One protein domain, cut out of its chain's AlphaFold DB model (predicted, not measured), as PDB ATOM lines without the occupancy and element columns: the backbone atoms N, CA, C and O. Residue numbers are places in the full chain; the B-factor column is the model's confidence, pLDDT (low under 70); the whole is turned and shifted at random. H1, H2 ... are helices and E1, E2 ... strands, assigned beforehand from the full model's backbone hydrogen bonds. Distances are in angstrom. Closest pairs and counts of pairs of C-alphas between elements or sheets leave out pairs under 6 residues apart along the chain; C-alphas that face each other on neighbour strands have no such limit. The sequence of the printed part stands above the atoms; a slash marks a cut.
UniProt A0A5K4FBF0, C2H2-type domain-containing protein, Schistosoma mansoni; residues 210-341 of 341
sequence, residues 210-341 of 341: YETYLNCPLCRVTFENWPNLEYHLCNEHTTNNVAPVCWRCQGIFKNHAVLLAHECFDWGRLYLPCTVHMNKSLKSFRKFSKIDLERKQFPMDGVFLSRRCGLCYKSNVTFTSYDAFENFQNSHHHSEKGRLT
ATOM      1  N   TYR A 210     287.300 401.326 456.503       40.01
ATOM      2  CA  TYR A 210     288.545 400.729 456.948       40.01
ATOM      3  C   TYR A 210     288.473 399.269 456.525       40.01
ATOM      4  O   TYR A 210     287.900 398.439 457.234       40.01
ATOM      5  N   GLU A 211     289.021 398.968 455.347       49.61
ATOM      6  CA  GLU A 211     289.356 397.598 454.988       49.61
ATOM      7  C   GLU A 211     290.187 397.015 456.131       49.61
ATOM      8  O   GLU A 211     291.279 397.475 456.466       49.61
ATOM      9  N   THR A 212     289.614 396.036 456.817       60.56
ATOM     10  CA  THR A 212     290.247 395.398 457.959       60.56
ATOM     11  C   THR A 212     291.299 394.427 457.436       60.56
ATOM     12  O   THR A 212     291.008 393.277 457.141       60.56
ATOM     13  N   TYR A 213     292.534 394.866 457.227       65.56
ATOM     14  CA  TYR A 213     293.582 393.956 456.755       65.56
ATOM     15  C   TYR A 213     293.969 392.917 457.814       65.56
ATOM     16  O   TYR A 213     293.876 393.161 459.020       65.56
ATOM     17  N   LEU A 214     294.395 391.741 457.349       77.40
ATOM     18  CA  LEU A 214     295.069 390.760 458.195       77.40
ATOM     19  C   LEU A 214     296.543 391.158 458.279       77.40
ATOM     20  O   LEU A 214     297.183 391.315 457.247       77.40
ATOM     21  N   ASN A 215     297.092 391.324 459.480       77.79
ATOM     22  CA  ASN A 215     298.448 391.851 459.648       77.79
ATOM     23  C   ASN A 215     299.380 390.790 460.224       77.79
ATOM     24  O   ASN A 215     299.023 390.101 461.183       77.79
ATOM     25  N   CYS A 216     300.602 390.718 459.702       81.52
ATOM     26  CA  CYS A 216     301.648 389.934 460.336       81.52
ATOM     27  C   CYS A 216     301.976 390.519 461.729       81.52
ATOM     28  O   CYS A 216     302.255 391.718 461.841       81.52
ATOM     29  N   PRO A 217     301.982 389.705 462.801       70.28
ATOM     30  CA  PRO A 217     302.286 390.174 464.152       70.28
ATOM     31  C   PRO A 217     303.737 390.642 464.315       70.28
ATOM     32  O   PRO A 217     303.998 391.465 465.187       70.28
ATOM     33  N   LEU A 218     304.661 390.138 463.487       78.41
ATOM     34  CA  LEU A 218     306.084 390.469 463.557       78.41
ATOM     35  C   LEU A 218     306.446 391.711 462.741       78.41
ATOM     36  O   LEU A 218     306.961 392.675 463.294       78.41
ATOM     37  N   CYS A 219     306.192 391.697 461.432       86.41
ATOM     38  CA  CYS A 219     306.656 392.750 460.518       86.41
ATOM     39  C   CYS A 219     305.566 393.750 460.111       86.41
ATOM     40  O   CYS A 219     305.851 394.683 459.368       86.41
ATOM     41  N   ARG A 220     304.320 393.557 460.567       80.89
ATOM     42  CA  ARG A 220     303.163 394.423 460.271       80.89
ATOM     43  C   ARG A 220     302.742 394.498 458.798       80.89
ATOM     44  O   ARG A 220     301.841 395.271 458.489       80.89
ATOM     45  N   VAL A 221     303.313 393.672 457.914       85.93
ATOM     46  CA  VAL A 221     302.842 393.527 456.526       85.93
ATOM     47  C   VAL A 221     301.370 393.123 456.528       85.93
ATOM     48  O   VAL A 221     300.950 392.273 457.320       85.93
ATOM     49  N   THR A 222     300.596 393.764 455.659       85.74
ATOM     50  CA  THR A 222     299.154 393.585 455.535       85.74
ATOM     51  C   THR A 222     298.824 392.593 454.419       85.74
ATOM     52  O   THR A 222     299.511 392.515 453.401       85.74
ATOM     53  N   PHE A 223     297.766 391.812 454.617       88.11
ATOM     54  CA  PHE A 223     297.322 390.763 453.707       88.11
ATOM     55  C   PHE A 223     295.820 390.871 453.462       88.11
ATOM     56  O   PHE A 223     295.023 391.138 454.370       88.11
ATOM     57  N   GLU A 224     295.434 390.627 452.212       86.81
ATOM     58  CA  GLU A 224     294.039 390.647 451.771       86.81
ATOM     59  C   GLU A 224     293.256 389.427 452.266       86.81
ATOM     60  O   GLU A 224     292.071 389.540 452.583       86.81
ATOM     61  N   ASN A 225     293.922 388.274 452.364       87.93
ATOM     62  CA  ASN A 225     293.320 386.991 452.706       87.93
ATOM     63  C   ASN A 225     294.233 386.143 453.608       87.93
ATOM     64  O   ASN A 225     295.440 386.379 453.716       87.93
ATOM     65  N   TRP A 226     293.622 385.169 454.280       88.28
ATOM     66  CA  TRP A 226     294.292 384.276 455.218       88.28
ATOM     67  C   TRP A 226     295.402 383.428 454.577       88.28
ATOM     68  O   TRP A 226     296.494 383.425 455.144       88.28
ATOM     69  N   PRO A 227     295.211 382.770 453.413       92.39
ATOM     70  CA  PRO A 227     296.261 381.949 452.806       92.39
ATOM     71  C   PRO A 227     297.582 382.696 452.579       92.39
ATOM     72  O   PRO A 227     298.656 382.143 452.821       92.39
ATOM     73  N   ASN A 228     297.519 383.970 452.179       93.51
ATOM     74  CA  ASN A 228     298.717 384.787 451.986       93.51
ATOM     75  C   ASN A 228     299.403 385.133 453.316       93.51
ATOM     76  O   ASN A 228     300.630 385.062 453.407       93.51
ATOM     77  N   LEU A 229     298.627 385.461 454.358       90.09
ATOM     78  CA  LEU A 229     299.175 385.669 455.701       90.09
ATOM     79  C   LEU A 229     299.809 384.378 456.239       90.09
ATOM     80  O   LEU A 229     300.913 384.419 456.772       90.09
ATOM     81  N   GLU A 230     299.143 383.234 456.102       90.97
ATOM     82  CA  GLU A 230     299.650 381.945 456.578       90.97
ATOM     83  C   GLU A 230     300.958 381.556 455.881       90.97
ATOM     84  O   GLU A 230     301.929 381.183 456.549       90.97
ATOM     85  N   TYR A 231     301.017 381.708 454.554       93.79
ATOM     86  CA  TYR A 231     302.246 381.510 453.790       93.79
ATOM     87  C   TYR A 231     303.367 382.419 454.307       93.79
ATOM     88  O   TYR A 231     304.478 381.947 454.563       93.79
ATOM     89  N   HIS A 232     303.064 383.702 454.516       93.56
ATOM     90  CA  HIS A 232     304.028 384.669 455.021       93.56
ATOM     91  C   HIS A 232     304.559 384.293 456.410       93.56
ATOM     92  O   HIS A 232     305.772 384.207 456.609       93.56
ATOM     93  N   LEU A 233     303.661 383.983 457.352       90.11
ATOM     94  CA  LEU A 233     304.008 383.520 458.697       90.11
ATOM     95  C   LEU A 233     304.943 382.308 458.642       90.11
ATOM     96  O   LEU A 233     305.942 382.257 459.361       90.11
ATOM     97  N   CYS A 234     304.644 381.336 457.781       89.27
ATOM     98  CA  CYS A 234     305.392 380.087 457.700       89.27
ATOM     99  C   CYS A 234     306.750 380.217 457.000       89.27
ATOM    100  O   CYS A 234     307.635 379.404 457.280       89.27
ATOM    101  N   ASN A 235     306.932 381.163 456.076       90.73
ATOM    102  CA  ASN A 235     308.074 381.138 455.151       90.73
ATOM    103  C   ASN A 235     308.973 382.373 455.212       90.73
ATOM    104  O   ASN A 235     310.177 382.234 455.018       90.73
ATOM    105  N   GLU A 236     308.438 383.543 455.553       90.19
ATOM    106  CA  GLU A 236     309.181 384.809 455.440       90.19
ATOM    107  C   GLU A 236     309.903 385.198 456.739       90.19
ATOM    108  O   GLU A 236     310.734 386.104 456.770       90.19
ATOM    109  N   HIS A 237     309.637 384.475 457.830       87.31
ATOM    110  CA  HIS A 237     310.303 384.665 459.114       87.31
ATOM    111  C   HIS A 237     311.260 383.515 459.388       87.31
ATOM    112  O   HIS A 237     310.903 382.502 459.995       87.31
ATOM    113  N   THR A 238     312.500 383.669 458.935       74.71
ATOM    114  CA  THR A 238     313.550 382.698 459.241       74.71
ATOM    115  C   THR A 238     314.018 382.899 460.675       74.71
ATOM    116  O   THR A 238     314.434 383.988 461.060       74.71
ATOM    117  N   THR A 239     313.965 381.838 461.474       65.05
ATOM    118  CA  THR A 239     314.524 381.842 462.826       65.05
ATOM    119  C   THR A 239     315.737 380.941 462.890       65.05
ATOM    120  O   THR A 239     315.678 379.773 462.513       65.05
ATOM    121  N   ASN A 240     316.837 381.496 463.388       61.16
ATOM    122  CA  ASN A 240     318.108 380.800 463.513       61.16
ATOM    123  C   ASN A 240     317.998 379.643 464.520       61.16
ATOM    124  O   ASN A 240     317.783 379.896 465.701       61.16
ATOM    125  N   ASN A 241     318.182 378.405 464.038       63.41
ATOM    126  CA  ASN A 241     318.476 377.123 464.717       63.41
ATOM    127  C   ASN A 241     317.705 376.712 465.989       63.41
ATOM    128  O   ASN A 241     317.924 375.610 466.489       63.41
ATOM    129  N   VAL A 242     316.817 377.539 466.529       71.35
ATOM    130  CA  VAL A 242     316.016 377.239 467.714       71.35
ATOM    131  C   VAL A 242     314.566 377.207 467.281       71.35
ATOM    132  O   VAL A 242     313.989 378.236 466.933       71.35
ATOM    133  N   ALA A 243     314.000 376.004 467.274       81.08
ATOM    134  CA  ALA A 243     312.598 375.815 466.973       81.08
ATOM    135  C   ALA A 243     311.765 376.302 468.175       81.08
ATOM    136  O   ALA A 243     311.943 375.782 469.280       81.08
ATOM    137  N   PRO A 244     310.905 377.319 468.003       88.15
ATOM    138  CA  PRO A 244     310.137 377.884 469.103       88.15
ATOM    139  C   PRO A 244     309.079 376.905 469.599       88.15
ATOM    140  O   PRO A 244     308.386 376.261 468.808       88.15
ATOM    141  N   VAL A 245     308.943 376.816 470.919       85.50
ATOM    142  CA  VAL A 245     308.039 375.878 471.586       85.50
ATOM    143  C   VAL A 245     306.972 376.655 472.333       85.50
ATOM    144  O   VAL A 245     307.295 377.533 473.130       85.50
ATOM    145  N   CYS A 246     305.704 376.310 472.124       85.54
ATOM    146  CA  CYS A 246     304.651 376.813 472.993       85.54
ATOM    147  C   CYS A 246     304.651 376.026 474.303       85.54
ATOM    148  O   CYS A 246     304.401 374.820 474.311       85.54
ATOM    149  N   TRP A 247     304.878 376.713 475.418       78.99
ATOM    150  CA  TRP A 247     304.951 376.106 476.749       78.99
ATOM    151  C   TRP A 247     303.633 375.463 477.210       78.99
ATOM    152  O   TRP A 247     303.643 374.535 478.016       78.99
ATOM    153  N   ARG A 248     302.495 375.938 476.691       74.54
ATOM    154  CA  ARG A 248     301.152 375.460 477.052       74.54
ATOM    155  C   ARG A 248     300.806 374.145 476.351       74.54
ATOM    156  O   ARG A 248     300.472 373.174 477.014       74.54
ATOM    157  N   CYS A 249     300.882 374.105 475.017       79.96
ATOM    158  CA  CYS A 249     300.541 372.900 474.249       79.96
ATOM    159  C   CYS A 249     301.737 371.981 473.985       79.96
ATOM    160  O   CYS A 249     301.552 370.918 473.402       79.96
ATOM    161  N   GLN A 250     302.953 372.387 474.366       84.90
ATOM    162  CA  GLN A 250     304.197 371.696 474.017       84.90
ATOM    163  C   GLN A 250     304.329 371.490 472.500       84.90
ATOM    164  O   GLN A 250     304.813 370.464 472.041       84.90
ATOM    165  N   GLY A 251     303.852 372.438 471.691       87.82
ATOM    166  CA  GLY A 251     303.986 372.403 470.234       87.82
ATOM    167  C   GLY A 251     305.280 373.077 469.792       87.82
ATOM    168  O   GLY A 251     305.513 374.223 470.165       87.82
ATOM    169  N   ILE A 252     306.100 372.397 468.987       89.93
ATOM    170  CA  ILE A 252     307.267 373.002 468.328       89.93
ATOM    171  C   ILE A 252     306.824 373.565 466.976       89.93
ATOM    172  O   ILE A 252     306.349 372.816 466.118       89.93
ATOM    173  N   PHE A 253     307.015 374.863 466.769       89.94
ATOM    174  CA  PHE A 253     306.631 375.569 465.552       89.94
ATOM    175  C   PHE A 253     307.825 375.806 464.629       89.94
ATOM    176  O   PHE A 253     308.981 375.772 465.046       89.94
ATOM    177  N   LYS A 254     307.534 376.053 463.348       88.73
ATOM    178  CA  LYS A 254     308.557 376.272 462.316       88.73
ATOM    179  C   LYS A 254     309.419 377.505 462.599       88.73
ATOM    180  O   LYS A 254     310.622 377.472 462.369       88.73
ATOM    181  N   ASN A 255     308.797 378.581 463.074       88.91
ATOM    182  CA  ASN A 255     309.459 379.835 463.405       88.91
ATOM    183  C   ASN A 255     308.648 380.631 464.445       88.91
ATOM    184  O   ASN A 255     307.540 380.248 464.829       88.91
ATOM    185  N   HIS A 256     309.223 381.734 464.929       85.50
ATOM    186  CA  HIS A 256     308.665 382.540 466.018       85.50
ATOM    187  C   HIS A 256     307.412 383.297 465.572       85.50
ATOM    188  O   HIS A 256     306.546 383.562 466.395       85.50
ATOM    189  N   ALA A 257     307.266 383.587 464.276       86.18
ATOM    190  CA  ALA A 257     306.053 384.196 463.739       86.18
ATOM    191  C   ALA A 257     304.863 383.257 463.881       86.18
ATOM    192  O   ALA A 257     303.799 383.676 464.323       86.18
ATOM    193  N   VAL A 258     305.065 381.978 463.554       88.34
ATOM    194  CA  VAL A 258     304.043 380.943 463.704       88.34
ATOM    195  C   VAL A 258     303.715 380.727 465.186       88.34
ATOM    196  O   VAL A 258     302.540 380.624 465.524       88.34
ATOM    197  N   LEU A 259     304.710 380.728 466.085       86.26
ATOM    198  CA  LEU A 259     304.451 380.655 467.530       86.26
ATOM    199  C   LEU A 259     303.633 381.861 468.027       86.26
ATOM    200  O   LEU A 259     302.647 381.684 468.734       86.26
ATOM    201  N   LEU A 260     303.993 383.084 467.638       81.94
ATOM    202  CA  LEU A 260     303.247 384.279 468.041       81.94
ATOM    203  C   LEU A 260     301.842 384.301 467.437       81.94
ATOM    204  O   LEU A 260     300.886 384.663 468.113       81.94
ATOM    205  N   ALA A 261     301.689 383.866 466.186       80.69
ATOM    206  CA  ALA A 261     300.379 383.684 465.571       80.69
ATOM    207  C   ALA A 261     299.533 382.654 466.342       80.69
ATOM    208  O   ALA A 261     298.323 382.814 466.494       80.69
ATOM    209  N   HIS A 262     300.174 381.612 466.870       82.94
ATOM    210  CA  HIS A 262     299.542 380.606 467.709       82.94
ATOM    211  C   HIS A 262     299.126 381.142 469.092       82.94
ATOM    212  O   HIS A 262     298.056 380.775 469.575       82.94
ATOM    213  N   GLU A 263     299.947 381.983 469.726       76.27
ATOM    214  CA  GLU A 263     299.734 382.450 471.104       76.27
ATOM    215  C   GLU A 263     298.917 383.743 471.215       76.27
ATOM    216  O   GLU A 263     298.226 383.940 472.213       76.27
ATOM    217  N   CYS A 264     299.014 384.638 470.231       65.95
ATOM    218  CA  CYS A 264     298.498 386.004 470.344       65.95
ATOM    219  C   CYS A 264     297.170 386.239 469.627       65.95
ATOM    220  O   CYS A 264     296.551 387.282 469.841       65.95
ATOM    221  N   PHE A 265     296.740 385.332 468.755       63.52
ATOM    222  CA  PHE A 265     295.509 385.531 468.007       63.52
ATOM    223  C   PHE A 265     294.386 384.673 468.565       63.52
ATOM    224  O   PHE A 265     294.389 383.444 468.491       63.52
ATOM    225  N   ASP A 266     293.366 385.364 469.052       53.97
ATOM    226  CA  ASP A 266     292.071 384.774 469.336       53.97
ATOM    227  C   ASP A 266     291.295 384.618 468.030       53.97
ATOM    228  O   ASP A 266     290.504 385.475 467.631       53.97
ATOM    229  N   TRP A 267     291.547 383.503 467.344       54.58
ATOM    230  CA  TRP A 267     291.015 383.147 466.021       54.58
ATOM    231  C   TRP A 267     289.499 382.862 465.975       54.58
ATOM    232  O   TRP A 267     289.022 382.104 465.135       54.58
ATOM    233  N   GLY A 268     288.711 383.457 466.869       37.72
ATOM    234  CA  GLY A 268     287.256 383.502 466.748       37.72
ATOM    235  C   GLY A 268     286.487 382.187 466.926       37.72
ATOM    236  O   GLY A 268     285.276 382.227 466.717       37.72
ATOM    237  N   ARG A 269     287.093 381.053 467.327       38.96
ATOM    238  CA  ARG A 269     286.369 379.783 467.574       38.96
ATOM    239  C   ARG A 269     286.951 378.893 468.683       38.96
ATOM    240  O   ARG A 269     288.129 378.945 469.003       38.96
ATOM    241  N   LEU A 270     286.048 378.071 469.226       37.28
ATOM    242  CA  LEU A 270     286.072 377.192 470.412       37.28
ATOM    243  C   LEU A 270     287.247 376.203 470.553       37.28
ATOM    244  O   LEU A 270     287.410 375.614 471.619       37.28
ATOM    245  N   TYR A 271     288.066 376.024 469.522       37.99
ATOM    246  CA  TYR A 271     289.174 375.073 469.514       37.99
ATOM    247  C   TYR A 271     290.469 375.838 469.732       37.99
ATOM    248  O   TYR A 271     291.180 376.180 468.789       37.99
ATOM    249  N   LEU A 272     290.746 376.176 470.992       38.56
ATOM    250  CA  LEU A 272     292.028 376.762 471.358       38.56
ATOM    251  C   LEU A 272     293.129 375.808 470.868       38.56
ATOM    252  O   LEU A 272     293.221 374.690 471.368       38.56
ATOM    253  N   PRO A 273     294.048 376.235 469.984       49.86
ATOM    254  CA  PRO A 273     295.217 375.419 469.666       49.86
ATOM    255  C   PRO A 273     296.139 375.255 470.894       49.86
ATOM    256  O   PRO A 273     297.157 374.571 470.807       49.86
ATOM    257  N   CYS A 274     295.793 375.928 471.998       53.57
ATOM    258  CA  CYS A 274     296.433 375.978 473.296       53.57
ATOM    259  C   CYS A 274     295.363 376.014 474.399       53.57
ATOM    260  O   CYS A 274     295.105 377.057 474.999       53.57
ATOM    261  N   THR A 275     294.656 374.908 474.618       47.22
ATOM    262  CA  THR A 275     293.613 374.806 475.649       47.22
ATOM    263  C   THR A 275     294.207 374.920 477.055       47.22
ATOM    264  O   THR A 275     294.471 373.928 477.725       47.22
ATOM    265  N   VAL A 276     294.364 376.151 477.533       36.73
ATOM    266  CA  VAL A 276     294.158 376.493 478.941       36.73
ATOM    267  C   VAL A 276     292.978 377.449 478.937       36.73
ATOM    268  O   VAL A 276     293.020 378.459 478.237       36.73
ATOM    269  N   HIS A 277     291.922 377.098 479.670       37.98
ATOM    270  CA  HIS A 277     290.723 377.909 479.873       37.98
ATOM    271  C   HIS A 277     291.094 379.344 480.288       37.98
ATOM    272  O   HIS A 277     291.215 379.657 481.470       37.98
ATOM    273  N   MET A 278     291.257 380.249 479.327       35.71
ATOM    274  CA  MET A 278     291.220 381.676 479.602       35.71
ATOM    275  C   MET A 278     289.753 382.073 479.579       35.71
ATOM    276  O   MET A 278     289.178 382.378 478.539       35.71
ATOM    277  N   ASN A 279     289.143 382.049 480.762       35.03
ATOM    278  CA  ASN A 279     287.765 382.457 481.028       35.03
ATOM    279  C   ASN A 279     287.600 383.994 480.948       35.03
ATOM    280  O   ASN A 279     286.954 384.621 481.787       35.03
ATOM    281  N   LYS A 280     288.257 384.638 479.976       37.86
ATOM    282  CA  LYS A 280     288.248 386.088 479.790       37.86
ATOM    283  C   LYS A 280     287.552 386.418 478.482       37.86
ATOM    284  O   LYS A 280     288.073 386.205 477.397       37.86
ATOM    285  N   SER A 281     286.347 386.959 478.640       34.38
ATOM    286  CA  SER A 281     285.541 387.650 477.637       34.38
ATOM    287  C   SER A 281     286.400 388.366 476.581       34.38
ATOM    288  O   SER A 281     286.903 389.465 476.823       34.38
ATOM    289  N   LEU A 282     286.496 387.772 475.390       40.29
ATOM    290  CA  LEU A 282     287.163 388.318 474.208       40.29
ATOM    291  C   LEU A 282     286.424 389.543 473.666       40.29
ATOM    292  O   LEU A 282     285.600 389.465 472.755       40.29
ATOM    293  N   LYS A 283     286.693 390.694 474.283       36.05
ATOM    294  CA  LYS A 283     286.103 391.989 473.919       36.05
ATOM    295  C   LYS A 283     287.016 392.871 473.060       36.05
ATOM    296  O   LYS A 283     286.563 393.935 472.664       36.05
ATOM    297  N   SER A 284     288.254 392.464 472.755       36.32
ATOM    298  CA  SER A 284     289.269 393.413 472.257       36.32
ATOM    299  C   SER A 284     289.824 393.195 470.843       36.32
ATOM    300  O   SER A 284     290.686 393.966 470.428       36.32
ATOM    301  N   PHE A 285     289.315 392.252 470.053       43.24
ATOM    302  CA  PHE A 285     289.450 392.385 468.600       43.24
ATOM    303  C   PHE A 285     288.183 393.049 468.084       43.24
ATOM    304  O   PHE A 285     287.083 392.641 468.472       43.24
ATOM    305  N   ARG A 286     288.318 394.075 467.225       48.55
ATOM    306  CA  ARG A 286     287.211 394.474 466.346       48.55
ATOM    307  C   ARG A 286     286.774 393.182 465.678       48.55
ATOM    308  O   ARG A 286     287.524 392.635 464.875       48.55
ATOM    309  N   LYS A 287     285.641 392.637 466.124       53.57
ATOM    310  CA  LYS A 287     285.137 391.364 465.634       53.57
ATOM    311  C   LYS A 287     284.953 391.561 464.141       53.57
ATOM    312  O   LYS A 287     284.058 392.299 463.742       53.57
ATOM    313  N   PHE A 288     285.825 390.955 463.337       59.73
ATOM    314  CA  PHE A 288     285.510 390.740 461.939       59.73
ATOM    315  C   PHE A 288     284.127 390.099 461.928       59.73
ATOM    316  O   PHE A 288     283.879 389.146 462.682       59.73
ATOM    317  N   SER A 289     283.197 390.657 461.155       66.89
ATOM    318  CA  SER A 289     281.925 389.972 460.996       66.89
ATOM    319  C   SER A 289     282.200 388.599 460.379       66.89
ATOM    320  O   SER A 289     283.218 388.395 459.713       66.89
ATOM    321  N   LYS A 290     281.294 387.638 460.581       69.71
ATOM    322  CA  LYS A 290     281.396 386.332 459.915       69.71
ATOM    323  C   LYS A 290     281.614 386.504 458.401       69.71
ATOM    324  O   LYS A 290     282.446 385.823 457.823       69.71
ATOM    325  N   ILE A 291     280.921 387.481 457.811       74.45
ATOM    326  CA  ILE A 291     281.007 387.849 456.395       74.45
ATOM    327  C   ILE A 291     282.403 388.382 456.042       74.45
ATOM    328  O   ILE A 291     282.945 388.023 455.002       74.45
ATOM    329  N   ASP A 292     283.015 389.209 456.893       74.06
ATOM    330  CA  ASP A 292     284.367 389.728 456.644       74.06
ATOM    331  C   ASP A 292     285.430 388.631 456.750       74.06
ATOM    332  O   ASP A 292     286.378 388.621 455.965       74.06
ATOM    333  N   LEU A 293     285.265 387.690 457.685       74.05
ATOM    334  CA  LEU A 293     286.126 386.508 457.793       74.05
ATOM    335  C   LEU A 293     285.993 385.609 456.558       74.05
ATOM    336  O   LEU A 293     287.005 385.236 455.966       74.05
ATOM    337  N   GLU A 294     284.761 385.327 456.126       79.57
ATOM    338  CA  GLU A 294     284.480 384.553 454.910       79.57
ATOM    339  C   GLU A 294     285.096 385.229 453.669       79.57
ATOM    340  O   GLU A 294     285.789 384.573 452.890       79.57
ATOM    341  N   ARG A 295     284.944 386.556 453.520       84.95
ATOM    342  CA  ARG A 295     285.569 387.339 452.431       84.95
ATOM    343  C   ARG A 295     287.092 387.257 452.434       84.95
ATOM    344  O   ARG A 295     287.707 387.267 451.372       84.95
ATOM    345  N   LYS A 296     287.699 387.152 453.614       82.52
ATOM    346  CA  LYS A 296     289.152 387.025 453.795       82.52
ATOM    347  C   LYS A 296     289.641 385.586 453.697       82.52
ATOM    348  O   LYS A 296     290.812 385.337 453.974       82.52
ATOM    349  N   GLN A 297     288.774 384.651 453.295       86.18
ATOM    350  CA  GLN A 297     289.072 383.218 453.213       86.18
ATOM    351  C   GLN A 297     289.583 382.660 454.547       86.18
ATOM    352  O   GLN A 297     290.391 381.733 454.582       86.18
ATOM    353  N   PHE A 298     289.150 383.262 455.655       79.75
ATOM    354  CA  PHE A 298     289.561 382.833 456.976       79.75
ATOM    355  C   PHE A 298     288.936 381.459 457.281       79.75
ATOM    356  O   PHE A 298     287.728 381.298 457.076       79.75
ATOM    357  N   PRO A 299     289.708 380.471 457.774       74.77
ATOM    358  CA  PRO A 299     289.188 379.157 458.123       74.77
ATOM    359  C   PRO A 299     288.113 379.283 459.193       74.77
ATOM    360  O   PRO A 299     288.392 379.553 460.362       74.77
ATOM    361  N   MET A 300     286.860 379.106 458.777       66.44
ATOM    362  CA  MET A 300     285.743 379.345 459.672       66.44
ATOM    363  C   MET A 300     285.806 378.395 460.858       66.44
ATOM    364  O   MET A 300     285.588 378.860 461.960       66.44
ATOM    365  N   ASP A 301     286.205 377.136 460.685       63.62
ATOM    366  CA  ASP A 301     286.300 376.142 461.768       63.62
ATOM    367  C   ASP A 301     287.478 376.350 462.735       63.62
ATOM    368  O   ASP A 301     287.599 375.633 463.727       63.62
ATOM    369  N   GLY A 302     288.273 377.396 462.515       67.91
ATOM    370  CA  GLY A 302     289.444 377.738 463.307       67.91
ATOM    371  C   GLY A 302     290.736 377.488 462.539       67.91
ATOM    372  O   GLY A 302     290.784 376.771 461.542       67.91
ATOM    373  N   VAL A 303     291.808 378.109 463.021       77.06
ATOM    374  CA  VAL A 303     293.141 378.000 462.430       77.06
ATOM    375  C   VAL A 303     293.958 376.975 463.206       77.06
ATOM    376  O   VAL A 303     294.172 377.118 464.413       77.06
ATOM    377  N   PHE A 304     294.489 375.976 462.501       84.41
ATOM    378  CA  PHE A 304     295.501 375.080 463.048       84.41
ATOM    379  C   PHE A 304     296.852 375.328 462.378       84.41
ATOM    380  O   PHE A 304     297.078 374.947 461.236       84.41
ATOM    381  N   LEU A 305     297.781 375.916 463.128       87.77
ATOM    382  CA  LEU A 305     299.161 376.067 462.680       87.77
ATOM    383  C   LEU A 305     299.923 374.754 462.893       87.77
ATOM    384  O   LEU A 305     299.911 374.184 463.993       87.77
ATOM    385  N   SER A 306     300.571 374.279 461.828       89.95
ATOM    386  CA  SER A 306     301.316 373.018 461.828       89.95
ATOM    387  C   SER A 306     302.451 373.035 462.853       89.95
ATOM    388  O   SER A 306     303.192 374.016 462.962       89.95
ATOM    389  N   ARG A 307     302.595 371.942 463.608       90.16
ATOM    390  CA  ARG A 307     303.540 371.852 464.733       90.16
ATOM    391  C   ARG A 307     304.030 370.425 464.954       90.16
ATOM    392  O   ARG A 307     303.333 369.472 464.611       90.16
ATOM    393  N   ARG A 308     305.206 370.260 465.555       92.00
ATOM    394  CA  ARG A 308     305.700 368.964 466.056       92.00
ATOM    395  C   ARG A 308     305.405 368.822 467.549       92.00
ATOM    396  O   ARG A 308     305.124 369.813 468.224       92.00
ATOM    397  N   CYS A 309     305.507 367.609 468.084       89.01
ATOM    398  CA  CYS A 309     305.410 367.387 469.527       89.01
ATOM    399  C   CYS A 309     306.721 367.776 470.238       89.01
ATOM    400  O   CYS A 309     307.784 367.245 469.924       89.01
ATOM    401  N   GLY A 310     306.630 368.671 471.220       86.67
ATOM    402  CA  GLY A 310     307.721 369.125 472.088       86.67
ATOM    403  C   GLY A 310     308.182 368.086 473.101       86.67
ATOM    404  O   GLY A 310     309.354 368.066 473.461       86.67
ATOM    405  N   LEU A 311     307.292 367.166 473.481       83.01
ATOM    406  CA  LEU A 311     307.618 366.031 474.348       83.01
ATOM    407  C   LEU A 311     308.361 364.916 473.584       83.01
ATOM    408  O   LEU A 311     309.077 364.116 474.177       83.01
ATOM    409  N   CYS A 312     308.282 364.907 472.247       85.75
ATOM    410  CA  CYS A 312     309.033 363.997 471.380       85.75
ATOM    411  C   CYS A 312     310.089 364.742 470.556       85.75
ATOM    412  O   CYS A 312     310.033 364.736 469.326       85.75
ATOM    413  N   TYR A 313     311.090 365.345 471.199       70.93
ATOM    414  CA  TYR A 313     312.115 366.137 470.496       70.93
ATOM    415  C   TYR A 313     312.855 365.368 469.379       70.93
ATOM    416  O   TYR A 313     313.285 365.970 468.395       70.93
ATOM    417  N   LYS A 314     312.961 364.032 469.490       76.87
ATOM    418  CA  LYS A 314     313.546 363.159 468.452       76.87
ATOM    419  C   LYS A 314     312.635 362.953 467.232       76.87
ATOM    420  O   LYS A 314     313.127 362.618 466.160       76.87
ATOM    421  N   SER A 315     311.323 363.136 467.376       80.79
ATOM    422  CA  SER A 315     310.353 362.910 466.303       80.79
ATOM    423  C   SER A 315     310.264 364.120 465.381       80.79
ATOM    424  O   SER A 315     309.905 365.212 465.818       80.79
ATOM    425  N   ASN A 316     310.528 363.913 464.091       84.60
ATOM    426  CA  ASN A 316     310.351 364.923 463.043       84.60
ATOM    427  C   ASN A 316     308.927 364.940 462.454       84.60
ATOM    428  O   ASN A 316     308.701 365.572 461.424       84.60
ATOM    429  N   VAL A 317     307.968 364.257 463.088       89.84
ATOM    430  CA  VAL A 317     306.570 364.230 462.639       89.84
ATOM    431  C   VAL A 317     305.922 365.591 462.876       89.84
ATOM    432  O   VAL A 317     305.815 366.056 464.013       89.84
ATOM    433  N   THR A 318     305.474 366.212 461.787       92.26
ATOM    434  CA  THR A 318     304.707 367.460 461.807       92.26
ATOM    435  C   THR A 318     303.227 367.140 461.696       92.26
ATOM    436  O   THR A 318     302.788 366.521 460.730       92.26
ATOM    437  N   PHE A 319     302.455 367.590 462.678       90.75
ATOM    438  CA  PHE A 319     301.007 367.481 462.687       90.75
ATOM    439  C   PHE A 319     300.409 368.686 461.971       90.75
ATOM    440  O   PHE A 319     300.822 369.820 462.225       90.75
ATOM    441  N   THR A 320     299.432 368.431 461.104       89.16
ATOM    442  CA  THR A 320     298.739 369.435 460.278       89.16
ATOM    443  C   THR A 320     297.277 369.643 460.687       89.16
ATOM    444  O   THR A 320     296.586 370.463 460.096       89.16
ATOM    445  N   SER A 321     296.803 368.938 461.718       85.86
ATOM    446  CA  SER A 321     295.446 369.066 462.264       85.86
ATOM    447  C   SER A 321     295.444 368.938 463.786       85.86
ATOM    448  O   SER A 321     296.264 368.189 464.331       85.86
ATOM    449  N   TYR A 322     294.477 369.584 464.447       83.05
ATOM    450  CA  TYR A 322     294.290 369.507 465.900       83.05
ATOM    451  C   TYR A 322     294.074 368.072 466.373       83.05
ATOM    452  O   TYR A 322     294.842 367.602 467.206       83.05
ATOM    453  N   ASP A 323     293.136 367.350 465.762       84.75
ATOM    454  CA  ASP A 323     292.777 365.990 466.173       84.75
ATOM    455  C   ASP A 323     293.973 365.035 466.118       84.75
ATOM    456  O   ASP A 323     294.215 364.283 467.057       84.75
ATOM    457  N   ALA A 324     294.783 365.087 465.054       87.53
ATOM    458  CA  ALA A 324     295.987 364.258 464.956       87.53
ATOM    459  C   ALA A 324     297.010 364.581 466.061       87.53
ATOM    460  O   ALA A 324     297.615 363.669 466.626       87.53
ATOM    461  N   PHE A 325     297.195 365.866 466.379       86.87
ATOM    462  CA  PHE A 325     298.112 366.304 467.430       86.87
ATOM    463  C   PHE A 325     297.601 365.922 468.824       86.87
ATOM    464  O   PHE A 325     298.351 365.370 469.627       86.87
ATOM    465  N   GLU A 326     296.324 366.168 469.111       82.60
ATOM    466  CA  GLU A 326     295.704 365.851 470.395       82.60
ATOM    467  C   GLU A 326     295.642 364.338 470.632       82.60
ATOM    468  O   GLU A 326     296.038 363.876 471.704       82.60
ATOM    469  N   ASN A 327     295.248 363.555 469.623       86.71
ATOM    470  CA  ASN A 327     295.251 362.094 469.696       86.71
ATOM    471  C   ASN A 327     296.657 361.548 469.948       86.71
ATOM    472  O   ASN A 327     296.822 360.649 470.775       86.71
ATOM    473  N   PHE A 328     297.680 362.103 469.290       87.84
ATOM    474  CA  PHE A 328     299.071 361.735 469.554       87.84
ATOM    475  C   PHE A 328     299.460 362.036 471.004       87.84
ATOM    476  O   PHE A 328     299.982 361.165 471.697       87.84
ATOM    477  N   GLN A 329     299.143 363.234 471.499       81.88
ATOM    478  CA  GLN A 329     299.446 363.595 472.880       81.88
ATOM    479  C   GLN A 329     298.713 362.727 473.906       81.88
ATOM    480  O   GLN A 329     299.303 362.345 474.912       81.88
ATOM    481  N   ASN A 330     297.442 362.406 473.668       83.32
ATOM    482  CA  ASN A 330     296.657 361.578 474.580       83.32
ATOM    483  C   ASN A 330     297.122 360.116 474.562       83.32
ATOM    484  O   ASN A 330     297.123 359.472 475.602       83.32
ATOM    485  N   SER A 331     297.556 359.592 473.413       86.12
ATOM    486  CA  SER A 331     298.036 358.207 473.302       86.12
ATOM    487  C   SER A 331     299.469 358.008 473.802       86.12
ATOM    488  O   SER A 331     299.760 356.961 474.368       86.12
ATOM    489  N   HIS A 332     300.355 358.996 473.624       84.84
ATOM    490  CA  HIS A 332     301.787 358.850 473.925       84.84
ATOM    491  C   HIS A 332     302.234 359.578 475.203       84.84
ATOM    492  O   HIS A 332     303.238 359.191 475.793       84.84
ATOM    493  N   HIS A 333     301.503 360.605 475.656       81.00
ATOM    494  CA  HIS A 333     301.907 361.483 476.770       81.00
ATOM    495  C   HIS A 333     300.831 361.628 477.855       81.00
ATOM    496  O   HIS A 333     300.778 362.639 478.560       81.00
ATOM    497  N   HIS A 334     299.964 360.622 478.010       64.03
ATOM    498  CA  HIS A 334     298.825 360.668 478.934       64.03
ATOM    499  C   HIS A 334     299.222 360.978 480.398       64.03
ATOM    500  O   HIS A 334     298.397 361.484 481.159       64.03
ATOM    501  N   SER A 335     300.472 360.713 480.801       55.67
ATOM    502  CA  SER A 335     301.002 360.992 482.146       55.67
ATOM    503  C   SER A 335     301.662 362.371 482.306       55.67
ATOM    504  O   SER A 335     301.756 362.872 483.425       55.67
ATOM    505  N   GLU A 336     302.097 363.023 481.224       55.14
ATOM    506  CA  GLU A 336     302.898 364.259 481.295       55.14
ATOM    507  C   GLU A 336     302.044 365.537 481.279       55.14
ATOM    508  O   GLU A 336     302.478 366.574 481.785       55.14
ATOM    509  N   LYS A 337     300.794 365.468 480.794       48.49
ATOM    510  CA  LYS A 337     299.866 366.619 480.780       48.49
ATOM    511  C   LYS A 337     299.489 367.136 482.178       48.49
ATOM    512  O   LYS A 337     299.136 368.302 482.307       48.49
ATOM    513  N   GLY A 338     299.586 366.303 483.217       38.71
ATOM    514  CA  GLY A 338     299.228 366.659 484.598       38.71
ATOM    515  C   GLY A 338     300.323 367.365 485.404       38.71
ATOM    516  O   GLY A 338     300.088 367.708 486.557       38.71
ATOM    517  N   ARG A 339     301.524 367.567 484.841       36.80
ATOM    518  CA  ARG A 339     302.683 368.105 485.583       36.80
ATOM    519  C   ARG A 339     302.937 369.604 485.366       36.80
ATOM    520  O   ARG A 339     303.882 370.138 485.936       36.80
ATOM    521  N   LEU A 340     302.139 370.275 484.526       37.21
ATOM    522  CA  LEU A 340     302.368 371.665 484.093       37.21
ATOM    523  C   LEU A 340     301.164 372.613 484.252       37.21
ATOM    524  O   LEU A 340     301.288 373.772 483.850       37.21
ATOM    525  N   THR A 341     300.042 372.161 484.825       35.47
ATOM    526  CA  THR A 341     298.922 373.042 485.214       35.47
ATOM    527  C   THR A 341     299.222 373.838 486.465       35.47
ATOM    528  O   THR A 341     299.787 373.227 487.402       35.47
TER     529      THR A 341
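Overview. This is residues 210 to 341 of the 341 residues of the protein "C2H2-type domain-containing protein" of Schistosoma mansoni (UniProt A0A5K4FBF0). Little regular structure is here: long loops wind about two touching helices, H1 and H2, with short H3 toward one end of the long axis and E1 and H4 toward the other. The 132 printed residues run H1, H2, H3, E1, H4, mostly helix, with only 39 in named elements; the whole is compact, radius of gyration of the C-alphas 15.4 A, spanning 48 by 35 by 21 A.

Along the chain. Find C-alpha 226 at (294.292, 384.276, 455.218); H1 runs 14.1 A to 235. Next come H2, 256 to 264, 11.6 A; H3, 290 to 295, 8.6 A; E1, 307 to 309, 6.8 A. H4 runs 15.3 A from 322 to C-alpha 332 at (301.787, 358.850, 473.925).

Arrangement. H1 and H2 touch, closest at C-alphas of Leu 233 and Ala 257, 5.5 A, steep tilt of 47 degrees, opposite ways. H3 is apart from both. E1 pairs with no named strand; residues 251 to 252 and 318 to 319 pair antiparallel with it. Every helix has each O i to N i+4 pair within hydrogen-bond range.

Size, cuts and confidence. The printed part has no cut; its four links are long. Confidence is under 70 for 45 residues, among them 264 to 290.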